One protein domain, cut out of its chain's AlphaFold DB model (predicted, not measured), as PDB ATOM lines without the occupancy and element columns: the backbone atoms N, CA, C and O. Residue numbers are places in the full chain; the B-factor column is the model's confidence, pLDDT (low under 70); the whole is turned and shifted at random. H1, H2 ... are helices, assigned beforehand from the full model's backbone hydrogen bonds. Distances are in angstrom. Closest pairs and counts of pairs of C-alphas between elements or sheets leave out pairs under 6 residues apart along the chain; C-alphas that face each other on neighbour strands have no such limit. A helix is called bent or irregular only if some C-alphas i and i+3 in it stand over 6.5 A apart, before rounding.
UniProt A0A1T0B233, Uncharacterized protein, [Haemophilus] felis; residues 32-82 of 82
ATOM      1  N   ALA A  32      46.451 -23.607  55.150       86.88
ATOM      2  CA  ALA A  32      47.669 -23.393  55.937       86.88
ATOM      3  C   ALA A  32      47.670 -22.058  56.709       86.88
ATOM      4  O   ALA A  32      48.377 -21.925  57.706       86.88
ATOM      5  N   GLN A  33      46.866 -21.084  56.279       87.69
ATOM      6  CA  GLN A  33      46.671 -19.799  56.961       87.69
ATOM      7  C   GLN A  33      45.560 -19.826  58.020       87.69
ATOM      8  O   GLN A  33      45.301 -18.808  58.659       87.69
ATOM      9  N   GLY A  34      44.924 -20.980  58.234       89.56
ATOM     10  CA  GLY A  34      43.882 -21.151  59.244       89.56
ATOM     11  C   GLY A  34      42.471 -20.821  58.764       89.56
ATOM     12  O   GLY A  34      41.558 -20.803  59.586       89.56
ATOM     13  N   PHE A  35      42.269 -20.599  57.462       89.50
ATOM     14  CA  PHE A  35      40.924 -20.488  56.904       89.50
ATOM     15  C   PHE A  35      40.247 -21.854  56.859       89.50
ATOM     16  O   PHE A  35      40.864 -22.881  56.569       89.50
ATOM     17  N   THR A  36      38.944 -21.858  57.087       92.25
ATOM     18  CA  THR A  36      38.103 -23.033  56.895       92.25
ATOM     19  C   THR A  36      37.750 -23.217  55.414       92.25
ATOM     20  O   THR A  36      37.656 -22.243  54.663       92.25
ATOM     21  N   PRO A  37      37.454 -24.452  54.967       89.62
ATOM     22  CA  PRO A  37      36.949 -24.692  53.613       89.62
ATOM     23  C   PRO A  37      35.713 -23.850  53.255       89.62
ATOM     24  O   PRO A  37      35.545 -23.456  52.104       89.62
ATOM     25  N   ALA A  38      34.853 -23.559  54.238       90.00
ATOM     26  CA  ALA A  38      33.654 -22.749  54.042       90.00
ATOM     27  C   ALA A  38      33.991 -21.281  53.737       90.00
ATOM     28  O   ALA A  38      33.399 -20.697  52.830       90.00
ATOM     29  N   GLU A  39      34.963 -20.705  54.448       86.19
ATOM     30  CA  GLU A  39      35.450 -19.346  54.190       86.19
ATOM     31  C   GLU A  39      36.139 -19.250  52.826       86.19
ATOM     32  O   GLU A  39      35.902 -18.303  52.082       86.19
ATOM     33  N   ILE A  40      36.916 -20.267  52.444       86.88
ATOM     34  CA  ILE A  40      37.552 -20.335  51.119       86.88
ATOM     35  C   ILE A  40      36.492 -20.379  50.008       86.88
ATOM     36  O   ILE A  40      36.598 -19.646  49.026       86.88
ATOM     37  N   ALA A  41      35.435 -21.177  50.178       85.69
ATOM     38  CA  ALA A  41      34.338 -21.263  49.213       85.69
ATOM     39  C   ALA A  41      33.508 -19.968  49.123       85.69
ATOM     40  O   ALA A  41      32.969 -19.645  48.063       85.69
ATOM     41  N   GLU A  42      33.372 -19.226  50.224       89.31
ATOM     42  CA  GLU A  42      32.742 -17.904  50.225       89.31
ATOM     43  C   GLU A  42      33.597 -16.888  49.461       89.31
ATOM     44  O   GLU A  42      33.080 -16.214  48.570       89.31
ATOM     45  N   MET A  43      34.906 -16.841  49.726       85.62
ATOM     46  CA  MET A  43      35.838 -15.984  48.986       85.62
ATOM     47  C   MET A  43      35.834 -16.301  47.486       85.62
ATOM     48  O   MET A  43      35.791 -15.388  46.664       85.62
ATOM     49  N   GLU A  44      35.806 -17.583  47.107       84.25
ATOM     50  CA  GLU A  44      35.716 -17.987  45.700       84.25
ATOM     51  C   GLU A  44      34.401 -17.522  45.057       84.25
ATOM     52  O   GLU A  44      34.397 -17.049  43.916       84.25
ATOM     53  N   ARG A  45      33.274 -17.617  45.775       84.19
ATOM     54  CA  ARG A  45      31.979 -17.123  45.284       84.19
ATOM     55  C   ARG A  45      31.986 -15.612  45.076       84.19
ATOM     56  O   ARG A  45      31.505 -15.162  44.037       84.19
ATOM     57  N   GLN A  46      32.543 -14.852  46.017       86.00
ATOM     58  CA  GLN A  46      32.659 -13.394  45.912       86.00
ATOM     59  C   GLN A  46      33.559 -12.996  44.742       86.00
ATOM     60  O   GLN A  46      33.131 -12.249  43.868       86.00
ATOM     61  N   ALA A  47      34.745 -13.601  44.634       82.81
ATOM     62  CA  ALA A  47      35.667 -13.342  43.531       82.81
ATOM     63  C   ALA A  47      35.042 -13.654  42.159       82.81
ATOM     64  O   ALA A  47      35.212 -12.891  41.209       82.81
ATOM     65  N   LYS A  48      34.270 -14.746  42.043       79.69
ATOM     66  CA  LYS A  48      33.527 -15.067  40.812       79.69
ATOM     67  C   LYS A  48      32.429 -14.051  40.507       79.69
ATOM     68  O   LYS A  48      32.217 -13.741  39.336       79.69
ATOM     69  N   ALA A  49      31.725 -13.554  41.521       84.69
ATOM     70  CA  ALA A  49      30.695 -12.534  41.344       84.69
ATOM     71  C   ALA A  49      31.304 -11.209  40.858       84.69
ATOM     72  O   ALA A  49      30.841 -10.666  39.853       84.69
ATOM     73  N   ASP A  50      32.386 -10.756  41.492       85.00
ATOM     74  CA  ASP A  50      33.109  -9.530  41.131       85.00
ATOM     75  C   ASP A  50      33.711  -9.620  39.726       85.00
ATOM     76  O   ASP A  50      33.618  -8.686  38.919       85.00
ATOM     77  N   TRP A  51      34.285 -10.781  39.399       81.56
ATOM     78  CA  TRP A  51      34.791 -11.063  38.063       81.56
ATOM     79  C   TRP A  51      33.675 -10.996  37.026       81.56
ATOM     80  O   TRP A  51      33.812 -10.300  36.022       81.56
ATOM     81  N   LYS A  52      32.543 -11.663  37.282       81.06
ATOM     82  CA  LYS A  52      31.397 -11.659  36.369       81.06
ATOM     83  C   LYS A  52      30.815 -10.260  36.185       81.06
ATOM     84  O   LYS A  52      30.424  -9.901  35.077       81.06
ATOM     85  N   GLN A  53      30.778  -9.456  37.243       84.06
ATOM     86  CA  GLN A  53      30.340  -8.066  37.165       84.06
ATOM     87  C   GLN A  53      31.268  -7.221  36.279       84.06
ATOM     88  O   GLN A  53      30.789  -6.368  35.535       84.06
ATOM     89  N   THR A  54      32.579  -7.452  36.353       79.50
ATOM     90  CA  THR A  54      33.587  -6.621  35.676       79.50
ATOM     91  C   THR A  54      33.852  -7.069  34.238       79.50
ATOM     92  O   THR A  54      34.000  -6.240  33.343       79.50
ATOM     93  N   TYR A  55      33.905  -8.379  34.006       74.25
ATOM     94  CA  TYR A  55      34.374  -8.993  32.763       74.25
ATOM     95  C   TYR A  55      33.306  -9.852  32.069       74.25
ATOM     96  O   TYR A  55      33.562 -10.404  30.999       74.25
ATOM     97  N   GLY A  56      32.100  -9.967  32.635       81.69
ATOM     98  CA  GLY A  56      31.028 -10.790  32.077       81.69
ATOM     99  C   GLY A  56      31.354 -12.284  32.145       81.69
ATOM    100  O   GLY A  56      31.889 -12.773  33.135       81.69
ATOM    101  N   ASP A  57      31.039 -13.017  31.080       80.19
ATOM    102  CA  ASP A  57      31.252 -14.471  31.006       80.19
ATOM    103  C   ASP A  57      32.661 -14.859  30.509       80.19
ATOM    104  O   ASP A  57      32.895 -15.997  30.100       80.19
ATOM    105  N   ILE A  58      33.620 -13.924  30.530       76.50
ATOM    106  CA  ILE A  58      35.019 -14.227  30.210       76.50
ATOM    107  C   ILE A  58      35.570 -15.146  31.312       76.50
ATOM    108  O   ILE A  58      35.518 -14.769  32.485       76.50
ATOM    109  N   PRO A  59      36.106 -16.334  30.984       66.25
ATOM    110  CA  PRO A  59      36.657 -17.227  31.992       66.25
ATOM    111  C   PRO A  59      37.851 -16.560  32.702       66.25
ATOM    112  O   PRO A  59      38.700 -15.964  32.038       66.25
ATOM    113  N   PRO A  60      37.946 -16.661  34.043       60.72
ATOM    114  CA  PRO A  60      39.025 -16.038  34.813       60.72
ATOM    115  C   PRO A  60      40.388 -16.694  34.581       60.72
ATOM    116  O   PRO A  60      41.422 -16.086  34.845       60.72
ATOM    117  N   ASN A  61      40.387 -17.921  34.056       66.12
ATOM    118  CA  ASN A  61      41.586 -18.639  33.666       66.12
ATOM    119  C   ASN A  61      41.652 -18.749  32.147       66.12
ATOM    120  O   ASN A  61      40.645 -19.002  31.484       66.12
ATOM    121  N   LEU A  62      42.871 -18.628  31.624       64.56
ATOM    122  CA  LEU A  62      43.166 -19.002  30.250       64.56
ATOM    123  C   LEU A  62      42.789 -20.471  30.059       64.56
ATOM    124  O   LEU A  62      43.115 -21.316  30.899       64.56
ATOM    125  N   THR A  63      42.112 -20.782  28.956       71.12
ATOM    126  CA  THR A  63      41.982 -22.183  28.546       71.12
ATOM    127  C   THR A  63      43.375 -22.768  28.318       71.12
ATOM    128  O   THR A  63      44.336 -22.041  28.062       71.12
ATOM    129  N   GLU A  64      43.511 -24.088  28.390       68.81
ATOM    130  CA  GLU A  64      44.803 -24.744  28.156       68.81
ATOM    131  C   GLU A  64      45.378 -24.427  26.764       68.81
ATOM    132  O   GLU A  64      46.578 -24.244  26.592       68.81
ATOM    133  N   GLU A  65      44.511 -24.240  25.769       59.12
ATOM    134  CA  GLU A  65      44.909 -23.768  24.443       59.12
ATOM    135  C   GLU A  65      45.432 -22.320  24.472       59.12
ATOM    136  O   GLU A  65      46.447 -22.002  23.846       59.12
ATOM    137  N   GLN A  66      44.780 -21.438  25.237       64.81
ATOM    138  CA  GLN A  66      45.211 -20.051  25.406       64.81
ATOM    139  C   GLN A  66      46.525 -19.941  26.187       64.81
ATOM    140  O   GLN A  66      47.351 -19.091  25.848       64.81
ATOM    141  N   SER A  67      46.759 -20.800  27.187       70.25
ATOM    142  CA  SER A  67      48.034 -20.824  27.914       70.25
ATOM    143  C   SER A  67      49.173 -21.274  26.998       70.25
ATOM    144  O   SER A  67      50.186 -20.585  26.908       70.25
ATOM    145  N   GLN A  68      48.971 -22.343  26.218       66.88
ATOM    146  CA  GLN A  68      49.954 -22.829  25.247       66.88
ATOM    147  C   GLN A  68      50.247 -21.798  24.152       66.88
ATOM    148  O   GLN A  68      51.394 -21.654  23.719       66.88
ATOM    149  N   TYR A  69      49.227 -21.071  23.684       67.69
ATOM    150  CA  TYR A  69      49.424 -19.979  22.735       67.69
ATOM    151  C   TYR A  69      50.278 -18.860  23.343       67.69
ATOM    152  O   TYR A  69      51.238 -18.416  22.709       67.69
ATOM    153  N   LEU A  70      49.984 -18.444  24.582       72.81
ATOM    154  CA  LEU A  70      50.775 -17.436  25.291       72.81
ATOM    155  C   LEU A  70      52.225 -17.883  25.503       72.81
ATOM    156  O   LEU A  70      53.141 -17.086  25.297       72.81
ATOM    157  N   GLU A  71      52.455 -19.142  25.873       71.75
ATOM    158  CA  GLU A  71      53.798 -19.700  26.039       71.75
ATOM    159  C   GLU A  71      54.588 -19.668  24.726       71.75
ATOM    160  O   GLU A  71      55.720 -19.180  24.697       71.75
ATOM    161  N   LYS A  72      53.981 -20.109  23.616       69.44
ATOM    162  CA  LYS A  72      54.613 -20.078  22.285       69.44
ATOM    163  C   LYS A  72      54.899 -18.650  21.827       69.44
ATOM    164  O   LYS A  72      55.996 -18.372  21.348       69.44
ATOM    165  N   ALA A  73      53.945 -17.737  22.002       68.88
ATOM    166  CA  ALA A  73      54.128 -16.327  21.672       68.88
ATOM    167  C   ALA A  73      55.260 -15.699  22.501       68.88
ATOM    168  O   ALA A  73      56.104 -14.978  21.968       68.88
ATOM    169  N   THR A  74      55.335 -16.033  23.789       72.56
ATOM    170  CA  THR A  74      56.401 -15.574  24.686       72.56
ATOM    171  C   THR A  74      57.760 -16.136  24.269       72.56
ATOM    172  O   THR A  74      58.736 -15.389  24.220       72.56
ATOM    173  N   ALA A  75      57.831 -17.417  23.897       74.38
ATOM    174  CA  ALA A  75      59.056 -18.041  23.403       74.38
ATOM    175  C   ALA A  75      59.562 -17.379  22.109       74.38
ATOM    176  O   ALA A  75      60.761 -17.140  21.972       74.38
ATOM    177  N   LEU A  76      58.662 -17.007  21.192       74.19
ATOM    178  CA  LEU A  76      59.010 -16.272  19.969       74.19
ATOM    179  C   LEU A  76      59.543 -14.864  20.271       74.19
ATOM    180  O   LEU A  76      60.542 -14.441  19.690       74.19
ATOM    181  N   LEU A  77      58.926 -14.152  21.217       73.06
ATOM    182  CA  LEU A  77      59.382 -12.827  21.650       73.06
ATOM    183  C   LEU A  77      60.733 -12.873  22.387       73.06
ATOM    184  O   LEU A  77      61.499 -11.912  22.332       73.06
ATOM    185  N   GLN A  78      61.039 -13.980  23.067       64.06
ATOM    186  CA  GLN A  78      62.315 -14.187  23.757       64.06
ATOM    187  C   GLN A  78      63.424 -14.688  22.817       64.06
ATOM    188  O   GLN A  78      64.574 -14.292  22.986       64.06
ATOM    189  N   GLY A  79      63.087 -15.497  21.809       57.28
ATOM    190  CA  GLY A  79      64.019 -16.010  20.798       57.28
ATOM    191  C   GLY A  79      64.401 -15.009  19.700       57.28
ATOM    192  O   GLY A  79      65.358 -15.247  18.975       57.28
ATOM    193  N   GLY A  80      63.693 -13.879  19.585       50.56
ATOM    194  CA  GLY A  80      63.977 -12.819  18.606       50.56
ATOM    195  C   GLY A  80      65.078 -11.824  19.000       50.56
ATOM    196  O   GLY A  80      65.295 -10.851  18.281       50.56
ATOM    197  N   LYS A  81      65.761 -12.022  20.135       46.69
ATOM    198  CA  LYS A  81      66.916 -11.206  20.540       46.69
ATOM    199  C   LYS A  81      68.214 -11.904  20.116       46.69
ATOM    200  O   LYS A  81      68.804 -12.629  20.913       46.69
ATOM    201  N   HIS A  82      68.603 -11.701  18.856       41.38
ATOM    202  CA  HIS A  82      69.980 -11.903  18.389       41.38
ATOM    203  C   HIS A  82      70.863 -10.721  18.795       41.38
ATOM    204  O   HIS A  82      70.356  -9.574  18.754       41.38
TER     205      HIS A  82
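This is residues 32 to 82 of the 82 residues of an uncharacterized protein of [Haemophilus] felis (UniProt A0A1T0B233). Two helices make the two arms of a wide, open V, H1 as one arm and H2 as the other, with a link at the corner. There is no core between the arms, and short ends go on beyond them. The printed part has 51 residues, with two named helices, H1 then H2, and no named strand; the class is all helix. The whole is extended, with a radius of gyration of the C-alphas of 17.2 A, and it is flat, spanning 51 by 31 by 16 A.

Start at Ala 32, whose C-alpha is at (47.669, -23.393, 55.937). From C-alpha 37 at (36.949, -24.692, 53.613), H1 takes residues 37 to 55 and covers 26.2 A from first to last C-alpha; watch z fall to 32.763 at C-alpha 55. Then find C-alpha 64 at (44.803, -24.744, 28.156), where H2 begins; it takes residues 64 to 79, covers 22.4 A, and ends at C-alpha 79 at (64.019, -16.010, 20.798), with x rising along the way.

H1 and H2 are apart, with no C-alpha of the one within 8 A of the other. Between them, read residues 56 to 63, a short link of 8 residues that is not tight. In H1 and H2 every O i to N i+4 pair is within hydrogen-bond range, and neither helix is bent. Residues 32 to 46, of which 37 to 46 belong to H1, stand free, and so do residues 71 to 82, of which 71 to 79 belong to H2.

The two C-alphas farthest apart are those of Ala 38 and His 82, at 52.0 A. The printed part has no cut and ends at His 82, the chain's last residue. Look in the B-factor column for a mean pLDDT of 75.5 over the printed part; 16 residues are under 70, among them 59 to 62 and 78 to 82. The mean is 84 in H1 and 68 in H2.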